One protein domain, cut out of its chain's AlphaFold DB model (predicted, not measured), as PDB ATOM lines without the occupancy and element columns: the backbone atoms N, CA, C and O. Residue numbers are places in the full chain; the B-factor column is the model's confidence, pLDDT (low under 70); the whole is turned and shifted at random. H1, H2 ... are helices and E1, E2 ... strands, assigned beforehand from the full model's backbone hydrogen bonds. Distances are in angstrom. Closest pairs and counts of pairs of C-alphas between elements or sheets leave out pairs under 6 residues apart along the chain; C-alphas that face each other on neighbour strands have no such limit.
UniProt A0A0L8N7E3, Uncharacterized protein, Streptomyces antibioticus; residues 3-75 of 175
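What this domain is: This is residues 3 to 75 of the 175 residues of an uncharacterized protein of Streptomyces antibioticus (UniProt A0A0L8N7E3). A strongly twisted sheet of three strands has one helix, H1, crossing over one face, so to speak two layers. Past the sheet, the last part of the chain printed here leads out to a one-turn helix, H2, away from the sheet, and residues 63 to 69 stick out there. The printed part has 73 residues, with H1, E1, E2, E3 and H2 in that order; the sheet runs E1, E2, E3, antiparallel throughout, and the class is mixed, helices and strands. The whole is compact, with a radius of gyration of the C-alphas of 13.0 A and spans of 35 by 25 by 22 A.

How they stand to each other: Look first at E2, residues 41 to 49, the inner strand. E1, residues 29 to 34, forms a hairpin with it, antiparallel at 148 degrees, with N 31 and O 44 2.9 A apart. E3, residues 52 to 59, forms another at 147 degrees, with N 45 and O 57 2.9 A apart; the three make a meander, each strand the antiparallel neighbour of the one before. Residues 4 to 5 pair antiparallel with residues 31 to 32 of E1. H1, residues 8 to 18, is on the sheet at a height of 9.6 A, across the strands at 81 degrees to E1 on the local plane. The closest C-alphas of H1 and E1 are those of Ala 11 and Trp 30, 6.0 A apart. H2, residues 68 to 71, is not on the sheet and is apart from H1. Every O i to N i+4 pair of H1 is within hydrogen-bond range; H2 is too short for such a pair.

Where its parts are: Find C-alpha 41 at (299.983, 91.851, 49.487); E2 runs 25.8 A from there. E3 is 21.1 A long, E1 16.2 A. H1 begins at C-alpha 8, (309.726, 77.568, 43.240), and runs 15.1 A; H2, 5.2 A long, ends at C-alpha 71, (288.847, 91.330, 53.964).

The domain as a whole: The C-alphas of Glu 50 and Pro 63, the two farthest apart, are 36.0 A apart. The printed part has no cut, and no link is long. The mean pLDDT of the printed part is 70.5; 30 residues are under 70, among them 8 to 28.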
ATOM      1  N   ALA A   3     300.140  90.819  39.093       57.12
ATOM      2  CA  ALA A   3     300.353  89.464  39.586       57.12
ATOM      3  C   ALA A   3     301.722  88.987  39.086       57.12
ATOM      4  O   ALA A   3     301.985  89.036  37.879       57.12
ATOM      5  N   SER A   4     302.604  88.596  40.001       63.78
ATOM      6  CA  SER A   4     303.938  88.090  39.662       63.78
ATOM      7  C   SER A   4     304.099  86.681  40.222       63.78
ATOM      8  O   SER A   4     303.907  86.520  41.429       63.78
ATOM      9  N   PRO A   5     304.469  85.687  39.396       67.06
ATOM     10  CA  PRO A   5     304.853  84.377  39.901       67.06
ATOM     11  C   PRO A   5     306.023  84.528  40.873       67.06
ATOM     12  O   PRO A   5     306.943  85.309  40.604       67.06
ATOM     13  N   ILE A   6     305.986  83.798  41.981       69.12
ATOM     14  CA  ILE A   6     307.146  83.653  42.866       69.12
ATOM     15  C   ILE A   6     308.013  82.477  42.409       69.12
ATOM     16  O   ILE A   6     307.569  81.623  41.638       69.12
ATOM     17  N   ASP A   7     309.257  82.438  42.874       71.69
ATOM     18  CA  ASP A   7     310.156  81.318  42.618       71.69
ATOM     19  C   ASP A   7     309.688  80.027  43.318       71.69
ATOM     20  O   ASP A   7     308.897  80.036  44.264       71.69
ATOM     21  N   GLN A   8     310.182  78.893  42.823       64.06
ATOM     22  CA  GLN A   8     309.726  77.568  43.240       64.06
ATOM     23  C   GLN A   8     310.124  77.210  44.685       64.06
ATOM     24  O   GLN A   8     309.387  76.481  45.355       64.06
ATOM     25  N   ASP A   9     311.229  77.758  45.197       65.38
ATOM     26  CA  ASP A   9     311.675  77.522  46.574       65.38
ATOM     27  C   ASP A   9     310.752  78.249  47.561       65.38
ATOM     28  O   ASP A   9     310.252  77.644  48.515       65.38
ATOM     29  N   SER A  10     310.430  79.516  47.279       68.00
ATOM     30  CA  SER A  10     309.442  80.299  48.032       68.00
ATOM     31  C   SER A  10     308.052  79.655  48.003       68.00
ATOM     32  O   SER A  10     307.362  79.613  49.023       68.00
ATOM     33  N   ALA A  11     307.637  79.118  46.851       66.44
ATOM     34  CA  ALA A  11     306.379  78.386  46.703       66.44
ATOM     35  C   ALA A  11     306.324  77.128  47.585       66.44
ATOM     36  O   ALA A  11     305.323  76.893  48.260       66.44
ATOM     37  N   THR A  12     307.412  76.356  47.624       67.00
ATOM     38  CA  THR A  12     307.507  75.120  48.416       67.00
ATOM     39  C   THR A  12     307.476  75.408  49.917       67.00
ATOM     40  O   THR A  12     306.777  74.731  50.672       67.00
ATOM     41  N   GLN A  13     308.191  76.447  50.363       68.75
ATOM     42  CA  GLN A  13     308.143  76.890  51.758       68.75
ATOM     43  C   GLN A  13     306.735  77.331  52.164       68.75
ATOM     44  O   GLN A  13     306.300  77.055  53.280       68.75
ATOM     45  N   LEU A  14     306.007  77.990  51.263       68.88
ATOM     46  CA  LEU A  14     304.663  78.458  51.562       68.88
ATOM     47  C   LEU A  14     303.637  77.324  51.612       68.88
ATOM     48  O   LEU A  14     302.792  77.333  52.504       68.88
ATOM     49  N   ASP A  15     303.736  76.335  50.721       68.06
ATOM     50  CA  ASP A  15     302.910  75.123  50.790       68.06
ATOM     51  C   ASP A  15     303.110  74.405  52.142       68.06
ATOM     52  O   ASP A  15     302.130  74.014  52.782       68.06
ATOM     53  N   ALA A  16     304.354  74.333  52.637       65.12
ATOM     54  CA  ALA A  16     304.669  73.760  53.949       65.12
ATOM     55  C   ALA A  16     304.099  74.575  55.127       65.12
ATOM     56  O   ALA A  16     303.578  73.999  56.079       65.12
ATOM     57  N   VAL A  17     304.165  75.912  55.068       64.94
ATOM     58  CA  VAL A  17     303.612  76.804  56.109       64.94
ATOM     59  C   VAL A  17     302.080  76.795  56.113       64.94
ATOM     60  O   VAL A  17     301.467  76.914  57.172       64.94
ATOM     61  N   ALA A  18     301.453  76.652  54.946       64.56
ATOM     62  CA  ALA A  18     300.002  76.682  54.796       64.56
ATOM     63  C   ALA A  18     299.321  75.327  55.072       64.56
ATOM     64  O   ALA A  18     298.096  75.291  55.173       64.56
ATOM     65  N   GLY A  19     300.082  74.230  55.194       60.69
ATOM     66  CA  GLY A  19     299.543  72.890  55.466       60.69
ATOM     67  C   GLY A  19     298.618  72.365  54.363       60.69
ATOM     68  O   GLY A  19     297.676  71.631  54.651       60.69
ATOM     69  N   LEU A  20     298.836  72.784  53.113       62.34
ATOM     70  CA  LEU A  20     297.977  72.434  51.981       62.34
ATOM     71  C   LEU A  20     298.402  71.079  51.393       62.34
ATOM     72  O   LEU A  20     299.529  70.937  50.921       62.34
ATOM     73  N   GLU A  21     297.505  70.088  51.393       54.84
ATOM     74  CA  GLU A  21     297.761  68.790  50.759       54.84
ATOM     75  C   GLU A  21     297.747  68.904  49.223       54.84
ATOM     76  O   GLU A  21     296.849  69.487  48.607       54.84
ATOM     77  N   THR A  22     298.761  68.328  48.578       53.25
ATOM     78  CA  THR A  22     298.931  68.287  47.122       53.25
ATOM     79  C   THR A  22     298.094  67.158  46.513       53.25
ATOM     80  O   THR A  22     298.627  66.124  46.124       53.25
ATOM     81  N   GLY A  23     296.776  67.345  46.440       47.66
ATOM     82  CA  GLY A  23     295.859  66.462  45.698       47.66
ATOM     83  C   GLY A  23     295.621  66.889  44.243       47.66
ATOM     84  O   GLY A  23     294.633  66.480  43.648       47.66
ATOM     85  N   ILE A  24     296.463  67.772  43.693       51.62
ATOM     86  CA  ILE A  24     296.271  68.395  42.375       51.62
ATOM     87  C   ILE A  24     297.428  67.986  41.465       51.62
ATOM     88  O   ILE A  24     298.587  68.170  41.828       51.62
ATOM     89  N   GLU A  25     297.097  67.430  40.299       49.59
ATOM     90  CA  GLU A  25     298.021  66.718  39.402       49.59
ATOM     91  C   GLU A  25     298.952  67.616  38.553       49.59
ATOM     92  O   GLU A  25     299.830  67.093  37.874       49.59
ATOM     93  N   ASP A  26     298.833  68.950  38.597       49.22
ATOM     94  CA  ASP A  26     299.512  69.871  37.659       49.22
ATOM     95  C   ASP A  26     300.214  71.047  38.379       49.22
ATOM     96  O   ASP A  26     299.814  71.403  39.495       49.22
ATOM     97  N   PRO A  27     301.256  71.686  37.794       54.28
ATOM     98  CA  PRO A  27     302.209  72.509  38.527       54.28
ATOM     99  C   PRO A  27     301.525  73.716  39.159       54.28
ATOM    100  O   PRO A  27     301.138  74.692  38.505       54.28
ATOM    101  N   VAL A  28     301.419  73.627  40.476       62.19
ATOM    102  CA  VAL A  28     300.920  74.667  41.354       62.19
ATOM    103  C   VAL A  28     301.845  75.869  41.244       62.19
ATOM    104  O   VAL A  28     303.059  75.755  41.406       62.19
ATOM    105  N   SER A  29     301.275  77.040  40.982       71.88
ATOM    106  CA  SER A  29     302.025  78.292  41.036       71.88
ATOM    107  C   SER A  29     301.416  79.240  42.042       71.88
ATOM    108  O   SER A  29     300.193  79.393  42.109       71.88
ATOM    109  N   TRP A  30     302.291  79.931  42.754       79.25
ATOM    110  CA  TRP A  30     301.927  81.022  43.628       79.25
ATOM    111  C   TRP A  30     302.173  82.355  42.932       79.25
ATOM    112  O   TRP A  30     303.291  82.647  42.506       79.25
ATOM    113  N   ASP A  31     301.127  83.170  42.858       81.06
ATOM    114  CA  ASP A  31     301.200  84.525  42.326       81.06
ATOM    115  C   ASP A  31     301.057  85.534  43.470       81.06
ATOM    116  O   ASP A  31     300.067  85.536  44.205       81.06
ATOM    117  N   LEU A  32     302.040  86.424  43.611       82.25
ATOM    118  CA  LEU A  32     301.949  87.582  44.495       82.25
ATOM    119  C   LEU A  32     301.096  88.656  43.821       82.25
ATOM    120  O   LEU A  32     301.429  89.131  42.732       82.25
ATOM    121  N   ILE A  33     300.031  89.074  44.494       82.31
ATOM    122  CA  ILE A  33     299.155  90.166  44.085       82.31
ATOM    123  C   ILE A  33     299.280  91.281  45.123       82.31
ATOM    124  O   ILE A  33     299.125  91.062  46.322       82.31
ATOM    125  N   GLU A  34     299.555  92.494  44.655       79.94
ATOM    126  CA  GLU A  34     299.667  93.687  45.495       79.94
ATOM    127  C   GLU A  34     298.571  94.686  45.125       79.94
ATOM    128  O   GLU A  34     298.461  95.086  43.965       79.94
ATOM    129  N   ASN A  35     297.768  95.098  46.103       72.19
ATOM    130  CA  ASN A  35     296.856  96.221  45.962       72.19
ATOM    131  C   ASN A  35     297.681  97.518  45.946       72.19
ATOM    132  O   ASN A  35     298.290  97.883  46.944       72.19
ATOM    133  N   ALA A  36     297.685  98.212  44.807       71.75
ATOM    134  CA  ALA A  36     298.469  99.428  44.610       71.75
ATOM    135  C   ALA A  36     298.008 100.615  45.476       71.75
ATOM    136  O   ALA A  36     298.807 101.506  45.740       71.75
ATOM    137  N   GLU A  37     296.746 100.639  45.909       66.44
ATOM    138  CA  GLU A  37     296.190 101.727  46.724       66.44
ATOM    139  C   GLU A  37     296.527 101.550  48.204       66.44
ATOM    140  O   GLU A  37     296.818 102.516  48.903       66.44
ATOM    141  N   THR A  38     296.510 100.306  48.688       70.75
ATOM    142  CA  THR A  38     296.712  99.993  50.111       70.75
ATOM    143  C   THR A  38     298.094  99.415  50.416       70.75
ATOM    144  O   THR A  38     298.429  99.211  51.580       70.75
ATOM    145  N   GLY A  39     298.887  99.088  49.392       72.31
ATOM    146  CA  GLY A  39     300.152  98.354  49.512       72.31
ATOM    147  C   GLY A  39     299.984  96.909  49.998       72.31
ATOM    148  O   GLY A  39     300.972  96.220  50.269       72.31
ATOM    149  N   ARG A  40     298.742  96.427  50.157       75.19
ATOM    150  CA  ARG A  40     298.475  95.115  50.748       75.19
ATOM    151  C   ARG A  40     298.821  94.012  49.762       75.19
ATOM    152  O   ARG A  40     298.387  94.026  48.614       75.19
ATOM    153  N   ARG A  41     299.567  93.026  50.247       78.06
ATOM    154  CA  ARG A  41     299.983  91.851  49.487       78.06
ATOM    155  C   ARG A  41     299.130  90.649  49.856       78.06
ATOM    156  O   ARG A  41     298.813  90.458  51.027       78.06
ATOM    157  N   LEU A  42     298.806  89.839  48.863       82.50
ATOM    158  CA  LEU A  42     298.226  88.510  49.012       82.50
ATOM    159  C   LEU A  42     298.927  87.557  48.048       82.50
ATOM    160  O   LEU A  42     299.413  87.961  46.994       82.50
ATOM    161  N   MET A  43     298.978  86.293  48.416       82.69
ATOM    162  CA  MET A  43     299.550  85.233  47.608       82.69
ATOM    163  C   MET A  43     298.417  84.308  47.197       82.69
ATOM    164  O   MET A  43     297.634  83.858  48.035       82.69
ATOM    165  N   LEU A  44     298.303  84.075  45.897       84.56
ATOM    166  CA  LEU A  44     297.251  83.271  45.299       84.56
ATOM    167  C   LEU A  44     297.855  81.974  44.782       84.56
ATOM    168  O   LEU A  44     298.695  82.001  43.883       84.56
ATOM    169  N   ARG A  45     297.412  80.847  45.328       82.19
ATOM    170  CA  ARG A  45     297.794  79.524  44.848       82.19
ATOM    171  C   ARG A  45     296.827  79.100  43.759       82.19
ATOM    172  O   ARG A  45     295.627  78.960  44.007       82.19
ATOM    173  N   MET A  46     297.340  78.881  42.557       82.50
ATOM    174  CA  MET A  46     296.551  78.405  41.423       82.50
ATOM    175  C   MET A  46     297.045  77.039  40.964       82.50
ATOM    176  O   MET A  46     298.250  76.802  40.896       82.50
ATOM    177  N   GLY A  47     296.095  76.168  40.643       79.12
ATOM    178  CA  GLY A  47     296.328  74.852  40.055       79.12
ATOM    179  C   GLY A  47     295.436  74.635  38.835       79.12
ATOM    180  O   GLY A  47     294.816  75.579  38.333       79.12
ATOM    181  N   PHE A  48     295.373  73.386  38.386       72.94
ATOM    182  CA  PHE A  48     294.500  72.935  37.308       72.94
ATOM    183  C   PHE A  48     293.620  71.780  37.777       72.94
ATOM    184  O   PHE A  48     294.099  70.884  38.464       72.94
ATOM    185  N   ASP A  49     292.352  71.808  37.387       74.12
ATOM    186  CA  ASP A  49     291.419  70.689  37.497       74.12
ATOM    187  C   ASP A  49     290.708  70.445  36.152       74.12
ATOM    188  O   ASP A  49     291.044  71.055  35.131       74.12
ATOM    189  N   GLU A  50     289.697  69.571  36.141       70.06
ATOM    190  CA  GLU A  50     288.887  69.267  34.950       70.06
ATOM    191  C   GLU A  50     288.195  70.504  34.340       70.06
ATOM    192  O   GLU A  50     287.896  70.531  33.145       70.06
ATOM    193  N   SER A  51     287.961  71.553  35.134       72.69
ATOM    194  CA  SER A  51     287.356  72.825  34.715       72.69
ATOM    195  C   SER A  51     288.394  73.885  34.305       72.69
ATOM    196  O   SER A  51     288.035  74.997  33.888       72.69
ATOM    197  N   GLY A  52     289.687  73.562  34.388       72.44
ATOM    198  CA  GLY A  52     290.806  74.428  34.036       72.44
ATOM    199  C   GLY A  52     291.454  75.085  35.256       72.44
ATOM    200  O   GLY A  52     291.689  74.451  36.274       72.44
ATOM    201  N   ILE A  53     291.820  76.367  35.145       81.19
ATOM    202  CA  ILE A  53     292.529  77.058  36.238       81.19
ATOM    203  C   ILE A  53     291.593  77.337  37.402       81.19
ATOM    204  O   ILE A  53     290.597  78.058  37.236       81.19
ATOM    205  N   VAL A  54     292.006  76.866  38.577       80.25
ATOM    206  CA  VAL A  54     291.307  77.026  39.852       80.25
ATOM    207  C   VAL A  54     292.203  77.634  40.923       80.25
ATOM    208  O   VAL A  54     293.421  77.446  40.934       80.25
ATOM    209  N   ILE A  55     291.583  78.387  41.833       82.88
ATOM    210  CA  ILE A  55     292.237  78.917  43.031       82.88
ATOM    211  C   ILE A  55     292.148  77.850  44.115       82.88
ATOM    212  O   ILE A  55     291.060  77.404  44.461       82.88
ATOM    213  N   THR A  56     293.295  77.469  44.657       80.62
ATOM    214  CA  THR A  56     293.422  76.349  45.606       80.62
ATOM    215  C   THR A  56     293.876  76.815  46.986       80.62
ATOM    216  O   THR A  56     293.851  76.052  47.942       80.62
ATOM    217  N   GLY A  57     294.269  78.084  47.104       77.94
ATOM    218  CA  GLY A  57     294.692  78.690  48.356       77.94
ATOM    219  C   GLY A  57     294.860  80.198  48.223       77.94
ATOM    220  O   GLY A  57     295.221  80.717  47.163       77.94
ATOM    221  N   VAL A  58     294.598  80.905  49.318       80.69
ATOM    222  CA  VAL A  58     294.877  82.334  49.468       80.69
ATOM    223  C   VAL A  58     295.654  82.498  50.761       80.69
ATOM    224  O   VAL A  58     295.194  82.076  51.819       80.69
ATOM    225  N   TYR A  59     296.820  83.124  50.678       79.50
ATOM    226  CA  TYR A  59     297.652  83.430  51.832       79.50
ATOM    227  C   TYR A  59     297.872  84.936  51.936       79.50
ATOM    228  O   TYR A  59     298.118  85.616  50.941       79.50
ATOM    229  N   VAL A  60     297.785  85.477  53.148       79.62
ATOM    230  CA  VAL A  60     297.967  86.907  53.402       79.62
ATOM    231  C   VAL A  60     299.225  87.092  54.248       79.62
ATOM    232  O   VAL A  60     299.191  86.806  55.443       79.62
ATOM    233  N   PRO A  61     300.339  87.565  53.666       73.62
ATOM    234  CA  PRO A  61     301.571  87.774  54.414       73.62
ATOM    235  C   PRO A  61     301.439  88.912  55.443       73.62
ATOM    236  O   PRO A  61     300.959  90.009  55.138       73.62
ATOM    237  N   GLY A  62     301.922  88.673  56.665       69.69
ATOM    238  CA  GLY A  62     302.082  89.693  57.705       69.69
ATOM    239  C   GLY A  62     301.952  89.146  59.134       69.69
ATOM    240  O   GLY A  62     301.431  88.049  59.326       69.69
ATOM    241  N   PRO A  63     302.432  89.890  60.148       53.00
ATOM    242  CA  PRO A  63     302.313  89.490  61.542       53.00
ATOM    243  C   PRO A  63     300.907  89.819  62.065       53.00
ATOM    244  O   PRO A  63     300.600  90.976  62.338       53.00
ATOM    245  N   GLY A  64     300.052  88.807  62.217       60.72
ATOM    246  CA  GLY A  64     298.782  88.931  62.941       60.72
ATOM    247  C   GLY A  64     297.525  88.600  62.135       60.72
ATOM    248  O   GLY A  64     297.535  88.523  60.909       60.72
ATOM    249  N   ALA A  65     296.440  88.367  62.878       65.50
ATOM    250  CA  ALA A  65     295.126  88.022  62.347       65.50
ATOM    251  C   ALA A  65     294.572  89.123  61.428       65.50
ATOM    252  O   ALA A  65     294.708  90.308  61.720       65.50
ATOM    253  N   VAL A  66     293.908  88.718  60.344       70.38
ATOM    254  CA  VAL A  66     293.237  89.632  59.409       70.38
ATOM    255  C   VAL A  66     291.861  89.996  59.960       70.38
ATOM    256  O   VAL A  66     291.038  89.118  60.230       70.38
ATOM    257  N   GLY A  67     291.591  91.290  60.119       72.44
ATOM    258  CA  GLY A  67     290.282  91.773  60.561       72.44
ATOM    259  C   GLY A  67     289.223  91.688  59.455       72.44
ATOM    260  O   GLY A  67     289.525  91.834  58.273       72.44
ATOM    261  N   ILE A  68     287.940  91.536  59.809       75.00
ATOM    262  CA  ILE A  68     286.850  91.430  58.812       75.00
ATOM    263  C   ILE A  68     286.708  92.676  57.919       75.00
ATOM    264  O   ILE A  68     286.292  92.578  56.766       75.00
ATOM    265  N   GLY A  69     287.076  93.853  58.436       72.81
ATOM    266  CA  GLY A  69     287.131  95.088  57.653       72.81
ATOM    267  C   GLY A  69     288.233  95.066  56.592       72.81
ATOM    268  O   GLY A  69     288.053  95.624  55.516       72.81
ATOM    269  N   GLU A  70     289.336  94.364  56.854       71.19
ATOM    270  CA  GLU A  70     290.455  94.238  55.917       71.19
ATOM    271  C   GLU A  70     290.146  93.268  54.776       71.19
ATOM    272  O   GLU A  70     290.595  93.501  53.655       71.19
ATOM    273  N   LEU A  71     289.323  92.238  55.018       75.44
ATOM    274  CA  LEU A  71     288.847  91.330  53.964       75.44
ATOM    275  C   LEU A  71     288.118  92.082  52.844       75.44
ATOM    276  O   LEU A  71     288.225  91.716  51.678       75.44
ATOM    277  N   ARG A  72     287.416  93.174  53.176       74.75
ATOM    278  CA  ARG A  72     286.728  94.021  52.185       74.75
ATOM    279  C   ARG A  72     287.693  94.769  51.266       74.75
ATOM    280  O   ARG A  72     287.303  95.146  50.169       74.75
ATOM    281  N   ASN A  73     288.937  94.954  51.701       72.62
ATOM    282  CA  ASN A  73     289.983  95.624  50.933       72.62
ATOM    283  C   ASN A  73     290.809  94.641  50.092       72.62
ATOM    284  O   ASN A  73     291.820  95.029  49.493       72.62
ATOM    285  N   PHE A  74     290.410  93.364  50.047       77.19
ATOM    286  CA  PHE A  74     291.052  92.398  49.171       77.19
ATOM    287  C   PHE A  74     290.822  92.812  47.719       77.19
ATOM    288  O   PHE A  74     289.693  93.115  47.326       77.19
ATOM    289  N   PRO A  75     291.875  92.822  46.893       76.44
ATOM    290  CA  PRO A  75     291.778  93.261  45.515       76.44
ATOM    291  C   PRO A  75     291.155  92.149  44.653       76.44
ATOM    292  O   PRO A  75     291.839  91.508  43.857       76.44
TER     293      PRO A  75